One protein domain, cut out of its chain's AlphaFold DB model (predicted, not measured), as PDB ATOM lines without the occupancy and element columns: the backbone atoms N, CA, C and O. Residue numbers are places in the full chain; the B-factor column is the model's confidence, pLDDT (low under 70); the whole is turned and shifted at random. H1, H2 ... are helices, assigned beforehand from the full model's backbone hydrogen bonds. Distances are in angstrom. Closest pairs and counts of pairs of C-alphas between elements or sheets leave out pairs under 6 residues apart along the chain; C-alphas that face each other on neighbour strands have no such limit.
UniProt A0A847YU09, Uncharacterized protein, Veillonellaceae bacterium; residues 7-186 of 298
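AT A GLANCE: This is residues 7 to 186 of the 298 residues of an uncharacterized protein of Veillonellaceae bacterium (UniProt A0A847YU09). The model is an elongated body of short helices that mostly cross one another, with H9 near its middle and H6, H7 and H8 packed on H9 or on each other. H1, H2 and H3 form a second group that joins this core where H1 meets the end of H9; H4, H5 and the long unnamed stretch 49 to 62 lie at one end of the body, and H10 covers part of H7, while H12 makes a tail at the other end, with residues 166 to 172 sticking out. The printed part has 180 residues with twelve named helices, H1 to H12 in order along the chain, and no named strand; the class is all helix. The whole is compact, with a radius of gyration of the C-alphas of 18.2 A, and the C-alphas span 58 by 36 by 33 A.

IN THESE COORDINATES: The printed part begins with H1, residues 7 to 16, whose C-alpha 7 is at (-49.639, 21.939, 14.003). H2 follows as residues 22 to 32, 15.1 A from first to last C-alpha, and H3 as residues 39 to 48. After the stretch 49 to 62 come H4, residues 63 to 71, and H5, residues 75 to 79. H6, residues 82 to 92, is 15.2 A long. H7, residues 94 to 105, is 16.3 A long, and H8, residues 110 to 121, is 15.7 A long. H9 is residues 127 to 136, ending at C-alpha 136 (-42.979, 23.775, 15.037). H10, residues 145 to 156, is 16.0 A long. H11 is residues 159 to 165 and H12 residues 172 to 179, with C-alpha 179 at (-33.904, 11.271, -7.537).

HOW THE PARTS SIT: H7 and H9 are the hubs, touching three helices each. H9 touches H6 with 16 pairs of C-alphas within 8 A, the closest being Ala 83 and Gly 129 at 4.0 A, at a steep tilt of 56 degrees, the same way. H8 touches H9 with residues 110 to 114 alone, the closest C-alphas being Leu 114 and Glu 127 at 7.4 A, about perpendicular at 90 degrees. H7 and H8 form a helical hairpin, at a shallow tilt of 24 degrees, opposite ways; their closest C-alphas are Ala 96 and Ala 121, 5.6 A apart. H6 and H7 only just touch, only at the corner by their link, with 3 pairs within 8 A, the closest being Phe 91 and Arg 97 at 5.3 A. H7 and H11 only just touch, also with 3 pairs, the closest being Ala 102 and Leu 161 at 7.2 A. H7 and H10 are near each other. H1 and H9 touch only at their ends, with Tyr 9 and Tyr 136 closest at 5.0 A between C-alphas. H2 touches H3, the closest C-alphas being Ala 26 and Lys 39 at 6.5 A, at a steep tilt of 67 degrees, opposite ways. H1 and H2 only just touch, with 3 pairs, Arg 13 and Ile 25 closest at 7.6 A. H4 and H5 are close but not clearly touching, the closest C-alphas being Leu 69 and Trp 75 at 4.8 A. H12 touches no helix. In H1, H2, H3, H4, H6, H7, H8, H9 and H10 every O i to N i+4 pair is within hydrogen-bond range; in H12 it is 2 of 4, in H11 1 of 3, with 1 of 4 O i to N i+3 pairs, and in H5 0 of 1, with 2 of 2 O i to N i+3 pairs.

THE WHOLE: The two C-alphas farthest apart are those of Ser 53 and Ser 170, 57.6 A. The printed part has no cut, and the one long link is that from H3 to H4. The mean pLDDT of the printed part is 84.5, and residues 155 to 186 are under 70.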
ATOM      1  N   GLU A   7     -48.775  22.610  13.015       96.50
ATOM      2  CA  GLU A   7     -49.639  21.939  14.003       96.50
ATOM      3  C   GLU A   7     -49.074  21.987  15.430       96.50
ATOM      4  O   GLU A   7     -49.815  22.256  16.373       96.50
ATOM      5  N   TYR A   8     -47.771  21.765  15.611       98.06
ATOM      6  CA  TYR A   8     -47.160  21.775  16.941       98.06
ATOM      7  C   TYR A   8     -47.135  23.175  17.562       98.06
ATOM      8  O   TYR A   8     -47.381  23.310  18.761       98.06
ATOM      9  N   TYR A   9     -46.921  24.225  16.765       98.06
ATOM     10  CA  TYR A   9     -47.074  25.600  17.241       98.06
ATOM     11  C   TYR A   9     -48.529  25.907  17.631       98.06
ATOM     12  O   TYR A   9     -48.784  26.489  18.685       98.06
ATOM     13  N   ILE A  10     -49.499  25.422  16.852       97.50
ATOM     14  CA  ILE A  10     -50.926  25.556  17.174       97.50
ATOM     15  C   ILE A  10     -51.261  24.834  18.489       97.50
ATOM     16  O   ILE A  10     -51.944  25.401  19.341       97.50
ATOM     17  N   ARG A  11     -50.747  23.613  18.712       98.06
ATOM     18  CA  ARG A  11     -50.898  22.897  19.997       98.06
ATOM     19  C   ARG A  11     -50.337  23.715  21.151       98.06
ATOM     20  O   ARG A  11     -51.001  23.839  22.177       98.06
ATOM     21  N   TYR A  12     -49.143  24.282  20.978       98.25
ATOM     22  CA  TYR A  12     -48.529  25.158  21.972       98.25
ATOM     23  C   TYR A  12     -49.464  26.324  22.320       98.25
ATOM     24  O   TYR A  12     -49.793  26.485  23.494       98.25
ATOM     25  N   ARG A  13     -50.003  27.037  21.319       97.62
ATOM     26  CA  ARG A  13     -50.959  28.139  21.536       97.62
ATOM     27  C   ARG A  13     -52.238  27.702  22.238       97.62
ATOM     28  O   ARG A  13     -52.692  28.383  23.150       97.62
ATOM     29  N   LEU A  14     -52.803  26.549  21.883       97.38
ATOM     30  CA  LEU A  14     -53.997  26.021  22.556       97.38
ATOM     31  C   LEU A  14     -53.736  25.663  24.031       97.38
ATOM     32  O   LEU A  14     -54.644  25.785  24.855       97.38
ATOM     33  N   ILE A  15     -52.516  25.226  24.368       97.81
ATOM     34  CA  ILE A  15     -52.116  24.875  25.738       97.81
ATOM     35  C   ILE A  15     -51.774  26.123  26.562       97.81
ATOM     36  O   ILE A  15     -52.071  26.147  27.757       97.81
ATOM     37  N   THR A  16     -51.161  27.152  25.967       96.88
ATOM     38  CA  THR A  16     -50.835  28.404  26.673       96.88
ATOM     39  C   THR A  16     -52.055  29.302  26.844       96.88
ATOM     40  O   THR A  16     -52.295  29.809  27.938       96.88
ATOM     41  N   ASP A  17     -52.879  29.439  25.805       96.12
ATOM     42  CA  ASP A  17     -53.958  30.428  25.733       96.12
ATOM     43  C   ASP A  17     -55.310  29.806  26.120       96.12
ATOM     44  O   ASP A  17     -56.328  29.966  25.445       96.12
ATOM     45  N   ARG A  18     -55.341  29.064  27.236       93.25
ATOM     46  CA  ARG A  18     -56.526  28.290  27.673       93.25
ATOM     47  C   ARG A  18     -57.770  29.141  27.912       93.25
ATOM     48  O   ARG A  18     -58.879  28.620  27.842       93.25
ATOM     49  N   THR A  19     -57.585  30.417  28.231       95.62
ATOM     50  CA  THR A  19     -58.666  31.367  28.516       95.62
ATOM     51  C   THR A  19     -59.233  32.021  27.260       95.62
ATOM     52  O   THR A  19     -60.339  32.550  27.317       95.62
ATOM     53  N   LYS A  20     -58.511  31.987  26.131       97.00
ATOM     54  CA  LYS A  20     -58.972  32.583  24.874       97.00
ATOM     55  C   LYS A  20     -60.022  31.705  24.203       97.00
ATOM     56  O   LYS A  20     -59.934  30.467  24.225       97.00
ATOM     57  N   SER A  21     -61.003  32.330  23.557       96.69
ATOM     58  CA  SER A  21     -61.945  31.595  22.716       96.69
ATOM     59  C   SER A  21     -61.226  31.009  21.492       96.69
ATOM     60  O   SER A  21     -60.108  31.402  21.155       96.69
ATOM     61  N   THR A  22     -61.839  30.027  20.828       95.94
ATOM     62  CA  THR A  22     -61.274  29.486  19.580       95.94
ATOM     63  C   THR A  22     -61.200  30.571  18.500       95.94
ATOM     64  O   THR A  22     -60.252  30.578  17.724       95.94
ATOM     65  N   ASP A  23     -62.155  31.507  18.480       95.75
ATOM     66  CA  ASP A  23     -62.178  32.614  17.517       95.75
ATOM     67  C   ASP A  23     -61.022  33.592  17.741       95.75
ATOM     68  O   ASP A  23     -60.365  33.988  16.780       95.75
ATOM     69  N   ASP A  24     -60.710  33.909  19.000       96.75
ATOM     70  CA  ASP A  24     -59.570  34.772  19.330       96.75
ATOM     71  C   ASP A  24     -58.245  34.118  18.917       96.75
ATOM     72  O   ASP A  24     -57.401  34.756  18.295       96.75
ATOM     73  N   ILE A  25     -58.077  32.818  19.195       96.25
ATOM     74  CA  ILE A  25     -56.876  32.076  18.783       96.25
ATOM     75  C   ILE A  25     -56.785  31.995  17.255       96.25
ATOM     76  O   ILE A  25     -55.698  32.133  16.703       96.25
ATOM     77  N   ALA A  26     -57.904  31.778  16.557       95.19
ATOM     78  CA  ALA A  26     -57.925  31.746  15.097       95.19
ATOM     79  C   ALA A  26     -57.493  33.088  14.494       95.19
ATOM     80  O   ALA A  26     -56.756  33.099  13.510       95.19
ATOM     81  N   LYS A  27     -57.922  34.202  15.101       95.25
ATOM     82  CA  LYS A  27     -57.518  35.549  14.699       95.25
ATOM     83  C   LYS A  27     -56.018  35.766  14.904       95.25
ATOM     84  O   LYS A  27     -55.342  36.121  13.945       95.25
ATOM     85  N   ASP A  28     -55.494  35.461  16.092       95.25
ATOM     86  CA  ASP A  28     -54.056  35.570  16.376       95.25
ATOM     87  C   ASP A  28     -53.226  34.725  15.389       95.25
ATOM     88  O   ASP A  28     -52.226  35.179  14.839       95.25
ATOM     89  N   LEU A  29     -53.663  33.492  15.111       94.94
ATOM     90  CA  LEU A  29     -52.979  32.607  14.167       94.94
ATOM     91  C   LEU A  29     -53.058  33.098  12.717       94.94
ATOM     92  O   LEU A  29     -52.166  32.764  11.942       94.94
ATOM     93  N   ALA A  30     -54.088  33.854  12.336       92.62
ATOM     94  CA  ALA A  30     -54.179  34.459  11.009       92.62
ATOM     95  C   ALA A  30     -53.206  35.623  10.816       92.62
ATOM     96  O   ALA A  30     -52.718  35.819   9.707       92.62
ATOM     97  N   ASP A  31     -52.879  36.337  11.892       90.00
ATOM     98  CA  ASP A  31     -51.850  37.377  11.867       90.00
ATOM     99  C   ASP A  31     -50.436  36.762  11.889       90.00
ATOM    100  O   ASP A  31     -49.497  37.274  11.276       90.00
ATOM    101  N   GLU A  32     -50.272  35.632  12.581       91.75
ATOM    102  CA  GLU A  32     -48.972  34.989  12.776       91.75
ATOM    103  C   GLU A  32     -48.579  34.028  11.648       91.75
ATOM    104  O   GLU A  32     -47.398  33.943  11.308       91.75
ATOM    105  N   LEU A  33     -49.522  33.282  11.069       90.06
ATOM    106  CA  LEU A  33     -49.259  32.234  10.082       90.06
ATOM    107  C   LEU A  33     -49.708  32.660   8.687       90.06
ATOM    108  O   LEU A  33     -50.802  33.174   8.501       90.06
ATOM    109  N   VAL A  34     -48.908  32.304   7.676       81.12
ATOM    110  CA  VAL A  34     -49.293  32.467   6.260       81.12
ATOM    111  C   VAL A  34     -50.596  31.711   5.957       81.12
ATOM    112  O   VAL A  34     -51.415  32.150   5.157       81.12
ATOM    113  N   PHE A  35     -50.798  30.579   6.631       82.50
ATOM    114  CA  PHE A  35     -51.950  29.709   6.449       82.50
ATOM    115  C   PHE A  35     -52.563  29.356   7.797       82.50
ATOM    116  O   PHE A  35     -52.176  28.381   8.454       82.50
ATOM    117  N   ALA A  36     -53.531  30.167   8.209       87.44
ATOM    118  CA  ALA A  36     -54.287  29.915   9.421       87.44
ATOM    119  C   ALA A  36     -55.109  28.619   9.293       87.44
ATOM    120  O   ALA A  36     -55.766  28.394   8.268       87.44
ATOM    121  N   PRO A  37     -55.126  27.759  10.324       90.25
ATOM    122  CA  PRO A  37     -56.059  26.643  10.367       90.25
ATOM    123  C   PRO A  37     -57.503  27.155  10.450       90.25
ATOM    124  O   PRO A  37     -57.785  28.189  11.054       90.25
ATOM    125  N   ASN A  38     -58.450  26.400   9.893       90.62
ATOM    126  CA  ASN A  38     -59.863  26.744  10.044       90.62
ATOM    127  C   ASN A  38     -60.356  26.508  11.487       90.62
ATOM    128  O   ASN A  38     -59.811  25.687  12.229       90.62
ATOM    129  N   LYS A  39     -61.439  27.199  11.867       93.19
ATOM    130  CA  LYS A  39     -62.031  27.124  13.214       93.19
ATOM    131  C   LYS A  39     -62.363  25.692  13.645       93.19
ATOM    132  O   LYS A  39     -62.001  25.288  14.744       93.19
ATOM    133  N   LYS A  40     -62.989  24.907  12.762       93.88
ATOM    134  CA  LYS A  40     -63.364  23.511  13.045       93.88
ATOM    135  C   LYS A  40     -62.147  22.660  13.427       93.88
ATOM    136  O   LYS A  40     -62.208  21.876  14.365       93.88
ATOM    137  N   TYR A  41     -61.025  22.840  12.732       93.38
ATOM    138  CA  TYR A  41     -59.771  22.152  13.030       93.38
ATOM    139  C   TYR A  41     -59.216  22.524  14.405       93.38
ATOM    140  O   TYR A  41     -58.813  21.641  15.160       93.38
ATOM    141  N   LEU A  42     -59.260  23.808  14.764       96.06
ATOM    142  CA  LEU A  42     -58.855  24.269  16.092       96.06
ATOM    143  C   LEU A  42     -59.743  23.701  17.206       96.06
ATOM    144  O   LEU A  42     -59.226  23.297  18.247       96.06
ATOM    145  N   GLU A  43     -61.058  23.632  16.993       95.88
ATOM    146  CA  GLU A  43     -62.000  23.035  17.950       95.88
ATOM    147  C   GLU A  43     -61.719  21.547  18.161       95.88
ATOM    148  O   GLU A  43     -61.605  21.099  19.303       95.88
ATOM    149  N   GLU A  44     -61.532  20.790  17.079       95.19
ATOM    150  CA  GLU A  44     -61.189  19.370  17.162       95.19
ATOM    151  C   GLU A  44     -59.842  19.144  17.860       95.19
ATOM    152  O   GLU A  44     -59.722  18.251  18.699       95.19
ATOM    153  N   MET A  45     -58.827  19.962  17.566       95.69
ATOM    154  CA  MET A  45     -57.551  19.905  18.283       95.69
ATOM    155  C   MET A  45     -57.731  20.189  19.773       95.69
ATOM    156  O   MET A  45     -57.221  19.441  20.605       95.69
ATOM    157  N   ARG A  46     -58.482  21.237  20.123       95.88
ATOM    158  CA  ARG A  46     -58.744  21.613  21.516       95.88
ATOM    159  C   ARG A  46     -59.469  20.504  22.280       95.88
ATOM    160  O   ARG A  46     -59.134  20.266  23.432       95.88
ATOM    161  N   GLN A  47     -60.402  19.794  21.643       95.94
ATOM    162  CA  GLN A  47     -61.081  18.637  22.241       95.94
ATOM    163  C   GLN A  47     -60.135  17.452  22.491       95.94
ATOM    164  O   GLN A  47     -60.307  16.727  23.468       95.94
ATOM    165  N   ARG A  48     -59.131  17.247  21.630       96.12
ATOM    166  CA  ARG A  48     -58.149  16.156  21.771       96.12
ATOM    167  C   ARG A  48     -57.079  16.447  22.827       96.12
ATOM    168  O   ARG A  48     -56.514  15.513  23.394       96.12
ATOM    169  N   ILE A  49     -56.775  17.719  23.084       97.12
ATOM    170  CA  ILE A  49     -55.758  18.127  24.058       97.12
ATOM    171  C   ILE A  49     -56.366  18.119  25.466       97.12
ATOM    172  O   ILE A  49     -56.971  19.091  25.917       97.12
ATOM    173  N   VAL A  50     -56.158  17.023  26.196       96.69
ATOM    174  CA  VAL A  50     -56.559  16.908  27.605       96.69
ATOM    175  C   VAL A  50     -55.402  17.341  28.503       96.69
ATOM    176  O   VAL A  50     -54.488  16.566  28.783       96.69
ATOM    177  N   VAL A  51     -55.426  18.602  28.939       96.94
ATOM    178  CA  VAL A  51     -54.415  19.144  29.861       96.94
ATOM    179  C   VAL A  51     -54.602  18.528  31.258       96.94
ATOM    180  O   VAL A  51     -55.729  18.533  31.760       96.94
ATOM    181  N   PRO A  52     -53.534  18.037  31.920       97.12
ATOM    182  CA  PRO A  52     -53.614  17.515  33.283       97.12
ATOM    183  C   PRO A  52     -54.201  18.528  34.275       97.12
ATOM    184  O   PRO A  52     -54.017  19.739  34.133       97.12
ATOM    185  N   SER A  53     -54.878  18.032  35.314       95.69
ATOM    186  CA  SER A  53     -55.466  18.875  36.367       95.69
ATOM    187  C   SER A  53     -54.408  19.696  37.111       95.69
ATOM    188  O   SER A  53     -54.600  20.886  37.352       95.69
ATOM    189  N   LEU A  54     -53.262  19.082  37.416       95.44
ATOM    190  CA  LEU A  54     -52.063  19.755  37.905       95.44
ATOM    191  C   LEU A  54     -51.121  19.993  36.722       95.44
ATOM    192  O   LEU A  54     -50.367  19.109  36.335       95.44
ATOM    193  N   PHE A  55     -51.192  21.188  36.136       97.19
ATOM    194  CA  PHE A  55     -50.338  21.595  35.021       97.19
ATOM    195  C   PHE A  55     -49.393  22.712  35.468       97.19
ATOM    196  O   PHE A  55     -49.826  23.834  35.743       97.19
ATOM    197  N   ARG A  56     -48.097  22.401  35.559       97.25
ATOM    198  CA  ARG A  56     -47.042  23.303  36.045       97.25
ATOM    199  C   ARG A  56     -45.948  23.463  34.985       97.25
ATOM    200  O   ARG A  56     -44.833  22.999  35.182       97.25
ATOM    201  N   PRO A  57     -46.224  24.150  33.861       96.56
ATOM    202  CA  PRO A  57     -45.314  24.204  32.711       96.56
ATOM    203  C   PRO A  57     -43.975  24.892  32.993       96.56
ATOM    204  O   PRO A  57     -43.039  24.728  32.227       96.56
ATOM    205  N   LYS A  58     -43.870  25.673  34.073       96.00
ATOM    206  CA  LYS A  58     -42.609  26.303  34.496       96.00
ATOM    207  C   LYS A  58     -41.767  25.405  35.413       96.00
ATOM    208  O   LYS A  58     -40.599  25.704  35.631       96.00
ATOM    209  N   ASP A  59     -42.348  24.340  35.965       97.38
ATOM    210  CA  ASP A  59     -41.671  23.434  36.890       97.38
ATOM    211  C   ASP A  59     -41.015  22.274  36.128       97.38
ATOM    212  O   ASP A  59     -41.669  21.319  35.713       97.38
ATOM    213  N   LEU A  60     -39.691  22.345  35.981       96.25
ATOM    214  CA  LEU A  60     -38.879  21.319  35.319       96.25
ATOM    215  C   LEU A  60     -38.842  19.974  36.062       96.25
ATOM    216  O   LEU A  60     -38.296  19.012  35.528       96.25
ATOM    217  N   ARG A  61     -39.363  19.887  37.291       97.25
ATOM    218  CA  ARG A  61     -39.383  18.651  38.091       97.25
ATOM    219  C   ARG A  61     -40.725  17.933  38.033       97.25
ATOM    220  O   ARG A  61     -40.795  16.766  38.409       97.25
ATOM    221  N   ASP A  62     -41.775  18.587  37.540       97.75
ATOM    222  CA  ASP A  62     -43.104  17.987  37.467       97.75
ATOM    223  C   ASP A  62     -43.190  16.969  36.318       97.75
ATOM    224  O   ASP A  62     -43.330  17.324  35.144       97.75
ATOM    225  N   LEU A  63     -43.076  15.680  36.654       97.62
ATOM    226  CA  LEU A  63     -43.039  14.581  35.684       97.62
ATOM    227  C   LEU A  63     -44.334  14.462  34.871       97.62
ATOM    228  O   LEU A  63     -44.287  14.077  33.700       97.62
ATOM    229  N   VAL A  64     -45.483  14.812  35.461       98.12
ATOM    230  CA  VAL A  64     -46.785  14.744  34.780       98.12
ATOM    231  C   VAL A  64     -46.845  15.790  33.670       98.12
ATOM    232  O   VAL A  64     -47.117  15.444  32.517       98.12
ATOM    233  N   THR A  65     -46.509  17.048  33.979       98.00
ATOM    234  CA  THR A  65     -46.437  18.116  32.973       98.00
ATOM    235  C   THR A  65     -45.375  17.828  31.914       98.00
ATOM    236  O   THR A  65     -45.651  17.980  30.726       98.00
ATOM    237  N   GLN A  66     -44.196  17.342  32.308       98.19
ATOM    238  CA  GLN A  66     -43.144  16.928  31.373       98.19
ATOM    239  C   GLN A  66     -43.627  15.888  30.366       98.19
ATOM    240  O   GLN A  66     -43.471  16.066  29.157       98.19
ATOM    241  N   THR A  67     -44.221  14.808  30.867       98.25
ATOM    242  CA  THR A  67     -44.710  13.702  30.040       98.25
ATOM    243  C   THR A  67     -45.801  14.185  29.093       98.25
ATOM    244  O   THR A  67     -45.776  13.861  27.905       98.25
ATOM    245  N   PHE A  68     -46.720  15.017  29.589       98.50
ATOM    246  CA  PHE A  68     -47.762  15.632  28.776       98.50
ATOM    247  C   PHE A  68     -47.183  16.522  27.666       98.50
ATOM    248  O   PHE A  68     -47.470  16.315  26.493       98.50
ATOM    249  N   LEU A  69     -46.323  17.486  27.994       98.38
ATOM    250  CA  LEU A  69     -45.756  18.408  27.006       98.38
ATOM    251  C   LEU A  69     -44.900  17.687  25.952       98.38
ATOM    252  O   LEU A  69     -44.931  18.057  24.775       98.38
ATOM    253  N   ARG A  70     -44.166  16.638  26.350       98.19
ATOM    254  CA  ARG A  70     -43.404  15.785  25.426       98.19
ATOM    255  C   ARG A  70     -44.318  14.962  24.521       98.19
ATOM    256  O   ARG A  70     -44.064  14.924  23.322       98.19
ATOM    257  N   SER A  71     -45.397  14.372  25.044       98.06
ATOM    258  CA  SER A  71     -46.360  13.620  24.220       98.06
ATOM    259  C   SER A  71     -47.111  14.517  23.234       98.06
ATOM    260  O   SER A  71     -47.428  14.098  22.122       98.06
ATOM    261  N   GLN A  72     -47.328  15.783  23.599       98.12
ATOM    262  CA  GLN A  72     -47.869  16.796  22.697       98.12
ATOM    263  C   GLN A  72     -46.837  17.333  21.690       98.12
ATOM    264  O   GLN A  72     -47.235  17.969  20.714       98.12
ATOM    265  N   GLY A  73     -45.540  17.062  21.887       97.88
ATOM    266  CA  GLY A  73     -44.444  17.525  21.030       97.88
ATOM    267  C   GLY A  73     -44.097  19.007  21.199       97.88
ATOM    268  O   GLY A  73     -43.510  19.600  20.300       97.88
ATOM    269  N   VAL A  74     -44.468  19.628  22.321       98.50
ATOM    270  CA  VAL A  74     -44.333  21.083  22.555       98.50
ATOM    271  C   VAL A  74     -43.410  21.434  23.723       98.50
ATOM    272  O   VAL A  74     -43.333  22.590  24.117       98.50
ATOM    273  N   TRP A  75     -42.706  20.449  24.285       98.12
ATOM    274  CA  TRP A  75     -41.829  20.630  25.446       98.12
ATOM    275  C   TRP A  75     -40.819  21.775  25.285       98.12
ATOM    276  O   TRP A  75     -40.715  22.626  26.170       98.12
ATOM    277  N   THR A  76     -40.093  21.830  24.166       98.00
ATOM    278  CA  THR A  76     -39.034  22.833  23.982       98.00
ATOM    279  C   THR A  76     -39.595  24.242  23.808       98.00
ATOM    280  O   THR A  76     -38.941  25.189  24.219       98.00
ATOM    281  N   MET A  77     -40.844  24.415  23.365       98.19
ATOM    282  CA  MET A  77     -41.492  25.736  23.313       98.19
ATOM    283  C   MET A  77     -41.741  26.359  24.698       98.19
ATOM    284  O   MET A  77     -41.779  27.582  24.808       98.19
ATOM    285  N   PHE A  78     -41.875  25.549  25.758       97.88
ATOM    286  CA  PHE A  78     -42.050  26.037  27.136       97.88
ATOM    287  C   PHE A  78     -40.730  26.357  27.850       97.88
ATOM    288  O   PHE A  78     -40.719  27.176  28.767       97.88
ATOM    289  N   HIS A  79     -39.626  25.724  27.442       96.62
ATOM    290  CA  HIS A  79     -38.318  25.849  28.106       96.62
ATOM    291  C   HIS A  79     -37.226  26.477  27.238       96.62
ATOM    292  O   HIS A  79     -36.138  26.748  27.734       96.62
ATOM    293  N   GLN A  80     -37.539  26.708  25.967       96.69
ATOM    294  CA  GLN A  80     -36.834  27.524  24.986       96.69
ATOM    295  C   GLN A  80     -35.303  27.397  25.049       96.69
ATOM    296  O   GLN A  80     -34.614  28.372  25.352       96.69
ATOM    297  N   PRO A  81     -34.737  26.206  24.762       97.44
ATOM    298  CA  PRO A  81     -33.300  26.089  24.543       97.44
ATOM    299  C   PRO A  81     -32.860  26.980  23.368       97.44
ATOM    300  O   PRO A  81     -33.686  27.415  22.564       97.44
ATOM    301  N   SER A  82     -31.547  27.203  23.224       98.25
ATOM    302  CA  SER A  82     -30.981  28.072  22.171       98.25
ATOM    303  C   SER A  82     -31.555  27.788  20.779       98.25
ATOM    304  O   SER A  82     -31.976  28.709  20.089       98.25
ATOM    305  N   ALA A  83     -31.660  26.513  20.394       98.38
ATOM    306  CA  ALA A  83     -32.211  26.107  19.101       98.38
ATOM    307  C   ALA A  83     -33.672  26.555  18.894       98.38
ATOM    308  O   ALA A  83     -34.034  27.035  17.822       98.38
ATOM    309  N   THR A  84     -34.513  26.449  19.922       98.44
ATOM    310  CA  THR A  84     -35.907  26.904  19.853       98.44
ATOM    311  C   THR A  84     -35.988  28.426  19.791       98.44
ATOM    312  O   THR A  84     -36.813  28.959  19.055       98.44
ATOM    313  N   LEU A  85     -35.113  29.141  20.510       98.38
ATOM    314  CA  LEU A  85     -35.021  30.602  20.417       98.38
ATOM    315  C   LEU A  85     -34.591  31.056  19.017       98.38
ATOM    316  O   LEU A  85     -35.175  31.991  18.480       98.38
ATOM    317  N   GLU A  86     -33.627  30.376  18.393       98.50
ATOM    318  CA  GLU A  86     -33.251  30.624  16.995       98.50
ATOM    319  C   GLU A  86     -34.451  30.441  16.057       98.50
ATOM    320  O   GLU A  86     -34.742  31.325  15.254       98.50
ATOM    321  N   ALA A  87     -35.193  29.338  16.197       98.44
ATOM    322  CA  ALA A  87     -36.387  29.076  15.395       98.44
ATOM    323  C   ALA A  87     -37.481  30.141  15.602       98.44
ATOM    324  O   ALA A  87     -38.085  30.597  14.631       98.44
ATOM    325  N   LEU A  88     -37.711  30.569  16.848       97.81
ATOM    326  CA  LEU A  88     -38.649  31.641  17.191       97.81
ATOM    327  C   LEU A  88     -38.218  32.990  16.607       97.81
ATOM    328  O   LEU A  88     -39.061  33.718  16.090       97.81
ATOM    329  N   ASN A  89     -36.920  33.302  16.632       97.94
ATOM    330  CA  ASN A  89     -36.385  34.516  16.019       97.94
ATOM    331  C   ASN A  89     -36.633  34.522  14.507       97.94
ATOM    332  O   ASN A  89     -37.089  35.529  13.972       97.94
ATOM    333  N   VAL A  90     -36.391  33.395  13.823       97.75
ATOM    334  CA  VAL A  90     -36.724  33.274  12.395       97.75
ATOM    335  C   VAL A  90     -38.228  33.398  12.169       97.75
ATOM    336  O   VAL A  90     -38.640  34.042  11.215       97.75
ATOM    337  N   PHE A  91     -39.059  32.806  13.029       96.75
ATOM    338  CA  PHE A  91     -40.514  32.885  12.905       96.75
ATOM    339  C   PHE A  91     -41.064  34.308  13.091       96.75
ATOM    340  O   PHE A  91     -42.034  34.673  12.421       96.75
ATOM    341  N   GLY A  92     -40.454  35.093  13.984       95.31
ATOM    342  CA  GLY A  92     -40.827  36.480  14.263       95.31
ATOM    343  C   GLY A  92     -40.449  37.466  13.153       95.31
ATOM    344  O   GLY A  92     -41.102  38.498  13.021       95.31
ATOM    345  N   ASP A  93     -39.445  37.150  12.329       95.38
ATOM    346  CA  ASP A  93     -39.092  37.946  11.151       95.38
ATOM    347  C   ASP A  93     -39.776  37.391   9.893       95.38
ATOM    348  O   ASP A  93     -39.463  36.304   9.404       95.38
ATOM    349  N   MET A  94     -40.720  38.152   9.332       90.19
ATOM    350  CA  MET A  94     -41.509  37.705   8.180       90.19
ATOM    351  C   MET A  94     -40.647  37.391   6.946       90.19
ATOM    352  O   MET A  94     -40.943  36.440   6.223       90.19
ATOM    353  N   GLY A  95     -39.583  38.162   6.693       88.31
ATOM    354  CA  GLY A  95     -38.718  37.973   5.528       88.31
ATOM    355  C   GLY A  95     -37.856  36.718   5.651       88.31
ATOM    356  O   GLY A  95     -37.796  35.906   4.723       88.31
ATOM    357  N   ALA A  96     -37.239  36.529   6.815       94.25
ATOM    358  CA  ALA A  96     -36.460  35.348   7.152       94.25
ATOM    359  C   ALA A  96     -37.340  34.093   7.145       94.25
ATOM    360  O   ALA A  96     -36.981  33.097   6.514       94.25
ATOM    361  N   ARG A  97     -38.526  34.154   7.762       94.31
ATOM    362  CA  ARG A  97     -39.512  33.071   7.752       94.31
ATOM    363  C   ARG A  97     -39.873  32.638   6.335       94.31
ATOM    364  O   ARG A  97     -39.743  31.456   6.020       94.31
ATOM    365  N   SER A  98     -40.283  33.575   5.478       87.25
ATOM    366  CA  SER A  98     -40.675  33.270   4.097       87.25
ATOM    367  C   SER A  98     -39.513  32.699   3.283       87.25
ATOM    368  O   SER A  98     -39.689  31.717   2.561       87.25
ATOM    369  N   LEU A  99     -38.305  33.258   3.434       87.44
ATOM    370  CA  LEU A  99     -37.103  32.722   2.795       87.44
ATOM    371  C   LEU A  99     -36.827  31.284   3.244       87.44
ATOM    372  O   LEU A  99     -36.577  30.419   2.404       87.44
ATOM    373  N   LEU A 100     -36.863  31.017   4.552       93.75
ATOM    374  CA  LEU A 100     -36.544  29.699   5.085       93.75
ATOM    375  C   LEU A 100     -37.584  28.655   4.668       93.75
ATOM    376  O   LEU A 100     -37.208  27.571   4.234       93.75
ATOM    377  N   GLN A 101     -38.876  28.989   4.728       90.06
ATOM    378  CA  GLN A 101     -39.956  28.114   4.259       90.06
ATOM    379  C   GLN A 101     -39.790  27.752   2.780       90.06
ATOM    380  O   GLN A 101     -39.929  26.585   2.418       90.06
ATOM    381  N   ALA A 102     -39.417  28.722   1.940       85.00
ATOM    382  CA  ALA A 102     -39.153  28.489   0.525       85.00
ATOM    383  C   ALA A 102     -37.951  27.566   0.294       85.00
ATOM    384  O   ALA A 102     -38.011  26.667  -0.543       85.00
ATOM    385  N   LEU A 103     -36.868  27.766   1.052       85.44
ATOM    386  CA  LEU A 103     -35.686  26.909   0.984       85.44
ATOM    387  C   LEU A 103     -35.989  25.479   1.452       85.44
ATOM    388  O   LEU A 103     -35.498  24.542   0.830       85.44
ATOM    389  N   ILE A 104     -36.807  25.309   2.500       89.69
ATOM    390  CA  ILE A 104     -37.230  23.994   3.017       89.69
ATOM    391  C   ILE A 104     -38.195  23.288   2.057       89.69
ATOM    392  O   ILE A 104     -38.122  22.071   1.916       89.69
ATOM    393  N   ALA A 105     -39.117  24.022   1.428       83.94
ATOM    394  CA  ALA A 105     -40.023  23.465   0.421       83.94
ATOM    395  C   ALA A 105     -39.271  23.041  -0.852       83.94
ATOM    396  O   ALA A 105     -39.730  22.175  -1.596       83.94
ATOM    397  N   GLY A 106     -38.111  23.654  -1.098       77.62
ATOM    398  CA  GLY A 106     -37.193  23.250  -2.144       77.62
ATOM    399  C   GLY A 106     -36.497  21.910  -1.848       77.62
ATOM    400  O   GLY A 106     -36.358  21.492  -0.701       77.62
ATOM    401  N   PRO A 107     -35.974  21.239  -2.881       76.69
ATOM    402  CA  PRO A 107     -35.313  19.933  -2.789       76.69
ATOM    403  C   PRO A 107     -33.852  20.036  -2.307       76.69
ATOM    404  O   PRO A 107     -32.939  19.381  -2.822       76.69
ATOM    405  N   HIS A 108     -33.594  20.914  -1.344       82.38
ATOM    406  CA  HIS A 108     -32.255  21.202  -0.848       82.38
ATOM    407  C   HIS A 108     -31.949  20.371   0.398       82.38
ATOM    408  O   HIS A 108     -32.808  20.144   1.243       82.38
ATOM    409  N   ALA A 109     -30.698  19.918   0.522       89.81
ATOM    410  CA  ALA A 109     -30.228  19.334   1.774       89.81
ATOM    411  C   ALA A 109     -30.158  20.415   2.864       89.81
ATOM    412  O   ALA A 109     -29.865  21.572   2.562       89.81
ATOM    413  N   ASP A 110     -30.353  20.026   4.122       95.00
ATOM    414  CA  ASP A 110     -30.431  20.949   5.262       95.00
ATOM    415  C   ASP A 110     -29.207  21.859   5.375       95.00
ATOM    416  O   ASP A 110     -29.354  23.062   5.578       95.00
ATOM    417  N   GLN A 111     -28.009  21.332   5.121       95.06
ATOM    418  CA  GLN A 111     -26.789  22.138   5.114       95.06
ATOM    419  C   GLN A 111     -26.829  23.260   4.061       95.06
ATOM    420  O   GLN A 111     -26.473  24.399   4.348       95.06
ATOM    421  N   VAL A 112     -27.337  22.969   2.859       91.75
ATOM    422  CA  VAL A 112     -27.487  23.971   1.791       91.75
ATOM    423  C   VAL A 112     -28.536  25.014   2.177       91.75
ATOM    424  O   VAL A 112     -28.324  26.206   1.951       91.75
ATOM    425  N   VAL A 113     -29.650  24.585   2.782       92.62
ATOM    426  CA  VAL A 113     -30.683  25.492   3.309       92.62
ATOM    427  C   VAL A 113     -30.072  26.454   4.325       92.62
ATOM    428  O   VAL A 113     -30.252  27.663   4.193       92.62
ATOM    429  N   LEU A 114     -29.306  25.936   5.288       96.56
ATOM    430  CA  LEU A 114     -28.635  26.727   6.318       96.56
ATOM    431  C   LEU A 114     -27.648  27.733   5.723       96.56
ATOM    432  O   LEU A 114     -27.697  28.911   6.075       96.56
ATOM    433  N   ASP A 115     -26.777  27.299   4.813       92.25
ATOM    434  CA  ASP A 115     -25.747  28.161   4.225       92.25
ATOM    435  C   ASP A 115     -26.365  29.306   3.414       92.25
ATOM    436  O   ASP A 115     -25.965  30.469   3.542       92.25
ATOM    437  N   VAL A 116     -27.391  29.003   2.610       90.50
ATOM    438  CA  VAL A 116     -28.115  30.018   1.834       90.50
ATOM    439  C   VAL A 116     -28.900  30.950   2.753       90.50
ATOM    440  O   VAL A 116     -28.864  32.166   2.546       90.50
ATOM    441  N   PHE A 117     -29.582  30.409   3.766       94.81
ATOM    442  CA  PHE A 117     -30.357  31.190   4.725       94.81
ATOM    443  C   PHE A 117     -29.466  32.166   5.495       94.81
ATOM    444  O   PHE A 117     -29.698  33.368   5.423       94.81
ATOM    445  N   ARG A 118     -28.398  31.686   6.147       97.00
ATOM    446  CA  ARG A 118     -27.467  32.524   6.926       97.00
ATOM    447  C   ARG A 118     -26.873  33.643   6.075       97.00
ATOM    448  O   ARG A 118     -26.801  34.785   6.521       97.00
ATOM    449  N   LYS A 119     -26.505  33.340   4.824       93.31
ATOM    450  CA  LYS A 119     -25.954  34.328   3.889       93.31
ATOM    451  C   LYS A 119     -26.968  35.398   3.476       93.31
ATOM    452  O   LYS A 119     -26.580  36.545   3.284       93.31
ATOM    453  N   ARG A 120     -28.234  35.028   3.265       91.31
ATOM    454  CA  ARG A 120     -29.262  35.936   2.725       91.31
ATOM    455  C   ARG A 120     -30.053  36.676   3.799       91.31
ATOM    456  O   ARG A 120     -30.342  37.848   3.607       91.31
ATOM    457  N   ALA A 121     -30.402  36.001   4.889       92.06
ATOM    458  CA  ALA A 121     -31.126  36.585   6.014       92.06
ATOM    459  C   ALA A 121     -30.198  37.312   6.998       92.06
ATOM    460  O   ALA A 121     -30.686  38.063   7.830       92.06
ATOM    461  N   ALA A 122     -28.879  37.076   6.933       94.69
ATOM    462  CA  ALA A 122     -27.908  37.573   7.913       94.69
ATOM    463  C   ALA A 122     -28.273  37.204   9.369       94.69
ATOM    464  O   ALA A 122     -27.943  37.926  10.307       94.69
ATOM    465  N   MET A 123     -28.941  36.060   9.558       96.69
ATOM    466  CA  MET A 123     -29.365  35.548  10.860       96.69
ATOM    467  C   MET A 123     -28.642  34.240  11.202       96.69
ATOM    468  O   MET A 123     -28.501  33.371  10.333       96.69
ATOM    469  N   PRO A 124     -28.212  34.060  12.464       96.94
ATOM    470  CA  PRO A 124     -27.712  32.777  12.923       96.94
ATOM    471  C   PRO A 124     -28.862  31.768  12.990       96.94
ATOM    472  O   PRO A 124     -29.935  32.058  13.512       96.94
ATOM    473  N   LEU A 125     -28.620  30.572  12.461       98.44
ATOM    474  CA  LEU A 125     -29.530  29.435  12.574       98.44
ATOM    475  C   LEU A 125     -28.698  28.161  12.578       98.44
ATOM    476  O   LEU A 125     -28.011  27.887  11.597       98.44
ATOM    477  N   SER A 126     -28.702  27.407  13.668       98.56
ATOM    478  CA  SER A 126     -28.039  26.105  13.784       98.56
ATOM    479  C   SER A 126     -28.844  25.000  13.089       98.56
ATOM    480  O   SER A 126     -30.002  25.192  12.718       98.56
ATOM    481  N   GLU A 127     -28.247  23.818  12.914       98.38
ATOM    482  CA  GLU A 127     -28.977  22.641  12.419       98.38
ATOM    483  C   GLU A 127     -30.118  22.244  13.366       98.38
ATOM    484  O   GLU A 127     -31.235  21.990  12.920       98.38
ATOM    485  N   ALA A 128     -29.873  22.296  14.679       98.50
ATOM    486  CA  ALA A 128     -30.907  22.085  15.686       98.50
ATOM    487  C   ALA A 128     -32.020  23.143  15.587       98.50
ATOM    488  O   ALA A 128     -33.195  22.796  15.640       98.50
ATOM    489  N   GLY A 129     -31.676  24.418  15.375       98.62
ATOM    490  CA  GLY A 129     -32.659  25.484  15.163       98.62
ATOM    491  C   GLY A 129     -33.496  25.281  13.896       98.62
ATOM    492  O   GLY A 129     -34.708  25.483  13.918       98.62
ATOM    493  N   LEU A 130     -32.890  24.802  12.803       98.44
ATOM    494  CA  LEU A 130     -33.626  24.416  11.596       98.44
ATOM    495  C   LEU A 130     -34.575  23.239  11.858       98.44
ATOM    496  O   LEU A 130     -35.710  23.256  11.381       98.44
ATOM    497  N   ALA A 131     -34.135  22.234  12.616       98.31
ATOM    498  CA  ALA A 131     -34.976  21.102  12.992       98.31
ATOM    499  C   ALA A 131     -36.177  21.546  13.848       98.31
ATOM    500  O   ALA A 131     -37.307  21.153  13.557       98.31
ATOM    501  N   GLU A 132     -35.958  22.419  14.835       98.50
ATOM    502  CA  GLU A 132     -37.018  23.026  15.651       98.50
ATOM    503  C   GLU A 132     -37.976  23.857  14.784       98.50
ATOM    504  O   GLU A 132     -39.195  23.733  14.917       98.50
ATOM    505  N   PHE A 133     -37.455  24.641  13.833       98.38
ATOM    506  CA  PHE A 133     -38.284  25.427  12.920       98.38
ATOM    507  C   PHE A 133     -39.178  24.539  12.047       98.38
ATOM    508  O   PHE A 133     -40.385  24.774  11.942       98.38
ATOM    509  N   LYS A 134     -38.607  23.484  11.452       97.31
ATOM    510  CA  LYS A 134     -39.360  22.480  10.687       97.31
ATOM    511  C   LYS A 134     -40.408  21.796  11.550       97.31
ATOM    512  O   LYS A 134     -41.516  21.585  11.086       97.31
ATOM    513  N   HIS A 135     -40.080  21.444  12.788       97.69
ATOM    514  CA  HIS A 135     -41.015  20.764  13.679       97.69
ATOM    515  C   HIS A 135     -42.198  21.656  14.071       97.69
ATOM    516  O   HIS A 135     -43.343  21.222  13.959       97.69
ATOM    517  N   TYR A 136     -41.941  22.897  14.493       98.00
ATOM    518  CA  TYR A 136     -42.979  23.775  15.037       98.00
ATOM    519  C   TYR A 136     -43.769  24.548  13.991       98.00
ATOM    520  O   TYR A 136     -44.988  24.665  14.126       98.00
ATOM    521  N   PHE A 137     -43.094  25.073  12.970       96.31
ATOM    522  CA  PHE A 137     -43.675  26.066  12.066       96.31
ATOM    523  C   PHE A 137     -43.854  25.556  10.635       96.31
ATOM    524  O   PHE A 137     -44.674  26.115   9.908       96.31
ATOM    525  N   TRP A 138     -43.103  24.532  10.207       94.56
ATOM    526  CA  TRP A 138     -43.104  24.077   8.810       94.56
ATOM    527  C   TRP A 138     -42.938  22.557   8.636       94.56
ATOM    528  O   TRP A 138     -42.054  22.075   7.920       94.56
ATOM    529  N   ASN A 139     -43.793  21.776   9.301       94.94
ATOM    530  CA  ASN A 139     -43.711  20.319   9.315       94.94
ATOM    531  C   ASN A 139     -44.474  19.700   8.139       94.94
ATOM    532  O   ASN A 139     -45.619  19.263   8.259       94.94
ATOM    533  N   LEU A 140     -43.805  19.630   6.989       90.06
ATOM    534  CA  LEU A 140     -44.387  19.089   5.758       90.06
ATOM    535  C   LEU A 140     -44.753  17.598   5.855       90.06
ATOM    536  O   LEU A 140     -45.596  17.135   5.096       90.06
ATOM    537  N   LYS A 141     -44.186  16.849   6.815       90.88
ATOM    538  CA  LYS A 141     -44.509  15.424   7.024       90.88
ATOM    539  C   LYS A 141     -45.936  15.203   7.536       90.88
ATOM    540  O   LYS A 141     -46.415  14.073   7.519       90.88
ATOM    541  N   LEU A 142     -46.593  16.252   8.035       89.00
ATOM    542  CA  LEU A 142     -47.973  16.182   8.514       89.00
ATOM    543  C   LEU A 142     -49.006  16.295   7.391       89.00
ATOM    544  O   LEU A 142     -50.172  15.979   7.636       89.00
ATOM    545  N   LEU A 143     -48.592  16.761   6.211       86.06
ATOM    546  CA  LEU A 143     -49.464  17.048   5.079       86.06
ATOM    547  C   LEU A 143     -49.523  15.856   4.123       86.06
ATOM    548  O   LEU A 143     -48.515  15.188   3.879       86.06
ATOM    549  N   THR A 144     -50.696  15.610   3.546       84.94
ATOM    550  CA  THR A 144     -50.800  14.740   2.367       84.94
ATOM    551  C   THR A 144     -50.212  15.433   1.135       84.94
ATOM    552  O   THR A 144     -49.991  16.645   1.137       84.94
ATOM    553  N   LEU A 145     -49.974  14.684   0.053       76.25
ATOM    554  CA  LEU A 145     -49.492  15.267  -1.203       76.25
ATOM    555  C   LEU A 145     -50.469  16.314  -1.767       76.25
ATOM    556  O   LEU A 145     -50.031  17.351  -2.252       76.25
ATOM    557  N   GLU A 146     -51.777  16.065  -1.663       78.19
ATOM    558  CA  GLU A 146     -52.825  17.003  -2.089       78.19
ATOM    559  C   GLU A 146     -52.819  18.278  -1.242       78.19
ATOM    560  O   GLU A 146     -52.843  19.380  -1.779       78.19
ATOM    561  N   GLU A 147     -52.720  18.142   0.086       81.31
ATOM    562  CA  GLU A 147     -52.609  19.298   0.975       81.31
ATOM    563  C   GLU A 147     -51.335  20.085   0.665       81.31
ATOM    564  O   GLU A 147     -51.386  21.301   0.519       81.31
ATOM    565  N   LEU A 148     -50.198  19.408   0.498       78.62
ATOM    566  CA  LEU A 148     -48.942  20.051   0.127       78.62
ATOM    567  C   LEU A 148     -49.056  20.799  -1.209       78.62
ATOM    568  O   LEU A 148     -48.562  21.918  -1.307       78.62
ATOM    569  N   ALA A 149     -49.717  20.217  -2.213       75.00
ATOM    570  CA  ALA A 149     -49.953  20.864  -3.500       75.00
ATOM    571  C   ALA A 149     -50.807  22.131  -3.347       75.00
ATOM    572  O   ALA A 149     -50.431  23.172  -3.884       75.00
ATOM    573  N   ASP A 150     -51.882  22.081  -2.554       74.94
ATOM    574  CA  ASP A 150     -52.701  23.252  -2.214       74.94
ATOM    575  C   ASP A 150     -51.859  24.350  -1.539       74.94
ATOM    576  O   ASP A 150     -51.954  25.528  -1.894       74.94
ATOM    577  N   TYR A 151     -51.013  23.968  -0.575       74.75
ATOM    578  CA  TYR A 151     -50.118  24.886   0.135       74.75
ATOM    579  C   TYR A 151     -49.106  25.527  -0.814       74.75
ATOM    580  O   TYR A 151     -48.920  26.743  -0.783       74.75
ATOM    581  N   VAL A 152     -48.465  24.733  -1.672       71.88
ATOM    582  CA  VAL A 152     -47.488  25.221  -2.651       71.88
ATOM    583  C   VAL A 152     -48.164  26.119  -3.684       71.88
ATOM    584  O   VAL A 152     -47.635  27.187  -3.967       71.88
ATOM    585  N   ALA A 153     -49.337  25.755  -4.203       70.88
ATOM    586  CA  ALA A 153     -50.085  26.589  -5.143       70.88
ATOM    587  C   ALA A 153     -50.404  27.959  -4.531       70.88
ATOM    588  O   ALA A 153     -50.096  28.995  -5.120       70.88
ATOM    589  N   ALA A 154     -50.921  27.975  -3.299       70.06
ATOM    590  CA  ALA A 154     -51.206  29.212  -2.585       70.06
ATOM    591  C   ALA A 154     -49.936  30.035  -2.281       70.06
ATOM    592  O   ALA A 154     -49.962  31.260  -2.373       70.06
ATOM    593  N   PHE A 155     -48.814  29.373  -1.987       65.19
ATOM    594  CA  PHE A 155     -47.513  30.006  -1.746       65.19
ATOM    595  C   PHE A 155     -46.887  30.584  -3.030       65.19
ATOM    596  O   PHE A 155     -46.250  31.632  -2.994       65.19
ATOM    597  N   LEU A 156     -47.093  29.941  -4.186       59.09
ATOM    598  CA  LEU A 156     -46.587  30.388  -5.491       59.09
ATOM    599  C   LEU A 156     -47.357  31.586  -6.059       59.09
ATOM    600  O   LEU A 156     -46.813  32.317  -6.887       59.09
ATOM    601  N   HIS A 157     -48.588  31.834  -5.608       59.88
ATOM    602  CA  HIS A 157     -49.294  33.072  -5.940       59.88
ATOM    603  C   HIS A 157     -48.636  34.318  -5.309       59.88
ATOM    604  O   HIS A 157     -48.878  35.434  -5.779       59.88
ATOM    605  N   ASP A 158     -47.734  34.154  -4.333       57.47
ATOM    606  CA  ASP A 158     -46.863  35.230  -3.859       57.47
ATOM    607  C   ASP A 158     -45.697  35.459  -4.845       57.47
ATOM    608  O   ASP A 158     -44.686  34.746  -4.890       57.47
ATOM    609  N   ARG A 159     -45.839  36.509  -5.666       49.69
ATOM    610  CA  ARG A 159     -44.886  36.914  -6.720       49.69
ATOM    611  C   ARG A 159     -43.443  37.081  -6.227       49.69
ATOM    612  O   ARG A 159     -42.508  36.975  -7.028       49.69
ATOM    613  N   THR A 160     -43.243  37.346  -4.940       47.97
ATOM    614  CA  THR A 160     -41.927  37.578  -4.329       47.97
ATOM    615  C   THR A 160     -41.098  36.293  -4.268       47.97
ATOM    616  O   THR A 160     -39.887  36.306  -4.491       47.97
ATOM    617  N   LEU A 161     -41.762  35.159  -4.050       49.31
ATOM    618  CA  LEU A 161     -41.142  33.846  -3.890       49.31
ATOM    619  C   LEU A 161     -40.882  33.150  -5.222       49.31
ATOM    620  O   LEU A 161     -39.829  32.533  -5.397       49.31
ATOM    621  N   LEU A 162     -41.758  33.363  -6.210       48.28
ATOM    622  CA  LEU A 162     -41.488  32.977  -7.596       48.28
ATOM    623  C   LEU A 162     -40.158  33.553  -8.092       48.28
ATOM    624  O   LEU A 162     -39.450  32.873  -8.820       48.28
ATOM    625  N   ARG A 163     -39.760  34.764  -7.673       46.44
ATOM    626  CA  ARG A 163     -38.440  35.337  -8.006       46.44
ATOM    627  C   ARG A 163     -37.265  34.585  -7.371       46.44
ATOM    628  O   ARG A 163     -36.208  34.511  -7.989       46.44
ATOM    629  N   ILE A 164     -37.437  34.029  -6.170       44.09
ATOM    630  CA  ILE A 164     -36.398  33.268  -5.457       44.09
ATOM    631  C   ILE A 164     -36.256  31.857  -6.048       44.09
ATOM    632  O   ILE A 164     -35.130  31.394  -6.230       44.09
ATOM    633  N   LEU A 165     -37.374  31.213  -6.404       43.34
ATOM    634  CA  LEU A 165     -37.411  29.894  -7.051       43.34
ATOM    635  C   LEU A 165     -37.056  29.950  -8.551       43.34
ATOM    636  O   LEU A 165     -36.505  28.992  -9.087       43.34
ATOM    637  N   ARG A 166     -37.276  31.090  -9.227       45.50
ATOM    638  CA  ARG A 166     -36.832  31.379 -10.612       45.50
ATOM    639  C   ARG A 166     -35.325  31.613 -10.751       45.50
ATOM    640  O   ARG A 166     -34.887  32.187 -11.744       45.50
ATOM    641  N   LEU A 167     -34.508  31.142  -9.815       37.66
ATOM    642  CA  LEU A 167     -33.062  31.077 -10.004       37.66
ATOM    643  C   LEU A 167     -32.618  29.649 -10.367       37.66
ATOM    644  O   LEU A 167     -31.949  29.003  -9.557       37.66
ATOM    645  N   PRO A 168     -32.899  29.131 -11.581       40.22
ATOM    646  CA  PRO A 168     -32.123  28.024 -12.096       40.22
ATOM    647  C   PRO A 168     -30.786  28.588 -12.583       40.22
ATOM    648  O   PRO A 168     -30.732  29.367 -13.531       40.22
ATOM    649  N   LYS A 169     -29.679  28.195 -11.948       39.28
ATOM    650  CA  LYS A 169     -28.351  28.357 -12.569       39.28
ATOM    651  C   LYS A 169     -27.913  27.129 -13.370       39.28
ATOM    652  O   LYS A 169     -26.910  27.215 -14.065       39.28
ATOM    653  N   SER A 170     -28.631  26.001 -13.300       36.06
ATOM    654  CA  SER A 170     -28.311  24.822 -14.112       36.06
ATOM    655  C   SER A 170     -29.450  23.784 -14.150       36.06
ATOM    656  O   SER A 170     -30.025  23.493 -13.097       36.06
ATOM    657  N   PRO A 171     -29.720  23.165 -15.318       38.31
ATOM    658  CA  PRO A 171     -30.595  21.994 -15.475       38.31
ATOM    659  C   PRO A 171     -30.228  20.803 -14.573       38.31
ATOM    660  O   PRO A 171     -31.101  20.030 -14.190       38.31
ATOM    661  N   ALA A 172     -28.961  20.674 -14.166       36.09
ATOM    662  CA  ALA A 172     -28.475  19.556 -13.352       36.09
ATOM    663  C   ALA A 172     -29.101  19.497 -11.943       36.09
ATOM    664  O   ALA A 172     -29.282  18.416 -11.388       36.09
ATOM    665  N   ASN A 173     -29.500  20.641 -11.377       40.31
ATOM    666  CA  ASN A 173     -30.104  20.692 -10.040       40.31
ATOM    667  C   ASN A 173     -31.552  20.175 -10.017       40.31
ATOM    668  O   ASN A 173     -32.058  19.811  -8.957       40.31
ATOM    669  N   MET A 174     -32.211  20.098 -11.173       42.19
ATOM    670  CA  MET A 174     -33.574  19.577 -11.298       42.19
ATOM    671  C   MET A 174     -33.590  18.042 -11.195       42.19
ATOM    672  O   MET A 174     -34.390  17.481 -10.453       42.19
ATOM    673  N   PHE A 175     -32.622  17.362 -11.816       37.97
ATOM    674  CA  PHE A 175     -32.499  15.897 -11.793       37.97
ATOM    675  C   PHE A 175     -32.142  15.335 -10.408       37.97
ATOM    676  O   PHE A 175     -32.691  14.322  -9.976       37.97
ATOM    677  N   VAL A 176     -31.287  16.035  -9.656       41.56
ATOM    678  CA  VAL A 176     -30.920  15.668  -8.272       41.56
ATOM    679  C   VAL A 176     -32.119  15.759  -7.319       41.56
ATOM    680  O   VAL A 176     -32.186  15.044  -6.319       41.56
ATOM    681  N   SER A 177     -33.080  16.621  -7.644       40.50
ATOM    682  CA  SER A 177     -34.293  16.853  -6.861       40.50
ATOM    683  C   SER A 177     -35.330  15.748  -7.052       40.50
ATOM    684  O   SER A 177     -36.008  15.371  -6.101       40.50
ATOM    685  N   MET A 178     -35.405  15.183  -8.258       37.50
ATOM    686  CA  MET A 178     -36.314  14.085  -8.600       37.50
ATOM    687  C   MET A 178     -35.828  12.741  -8.043       37.50
ATOM    688  O   MET A 178     -36.610  12.002  -7.450       37.50
ATOM    689  N   TYR A 179     -34.517  12.484  -8.098       36.22
ATOM    690  CA  TYR A 179     -33.904  11.271  -7.537       36.22
ATOM    691  C   TYR A 179     -34.115  11.131  -6.015       36.22
ATOM    692  O   TYR A 179     -34.181  10.028  -5.477       36.22
ATOM    693  N   LYS A 180     -34.238  12.256  -5.297       37.94
ATOM    694  CA  LYS A 180     -34.394  12.295  -3.832       37.94
ATOM    695  C   LYS A 180     -35.841  12.160  -3.343       37.94
ATOM    696  O   LYS A 180     -36.043  11.983  -2.146       37.94
ATOM    697  N   LEU A 181     -36.825  12.194  -4.244       36.38
ATOM    698  CA  LEU A 181     -38.249  11.984  -3.942       36.38
ATOM    699  C   LEU A 181     -38.683  10.508  -4.055       36.38
ATOM    700  O   LEU A 181     -39.874  10.216  -4.039       36.38
ATOM    701  N   GLY A 182     -37.734   9.567  -4.152       33.00
ATOM    702  CA  GLY A 182     -38.024   8.127  -4.242       33.00
ATOM    703  C   GLY A 182     -38.507   7.668  -5.621       33.00
ATOM    704  O   GLY A 182     -38.999   6.553  -5.767       33.00
ATOM    705  N   ILE A 183     -38.358   8.519  -6.634       36.84
ATOM    706  CA  ILE A 183     -38.693   8.217  -8.021       36.84
ATOM    707  C   ILE A 183     -37.427   7.632  -8.655       36.84
ATOM    708  O   ILE A 183     -36.428   8.329  -8.843       36.84
ATOM    709  N   HIS A 184     -37.426   6.312  -8.867       39.62
ATOM    710  CA  HIS A 184     -36.258   5.590  -9.364       39.62
ATOM    711  C   HIS A 184     -36.219   5.579 -10.909       39.62
ATOM    712  O   HIS A 184     -37.156   5.073 -11.524       39.62
ATOM    713  N   PRO A 185     -35.114   6.023 -11.547       38.84
ATOM    714  CA  PRO A 185     -35.009   6.260 -13.000       38.84
ATOM    715  C   PRO A 185     -35.101   5.042 -13.935       38.84
ATOM    716  O   PRO A 185     -34.735   5.146 -15.103       38.84
ATOM    717  N   LYS A 186     -35.473   3.850 -13.453       39.78
ATOM    718  CA  LYS A 186     -35.356   2.621 -14.259       39.78
ATOM    719  C   LYS A 186     -36.573   2.305 -15.127       39.78
ATOM    720  O   LYS A 186     -36.433   1.489 -16.030       39.78
TER     721      LYS A 186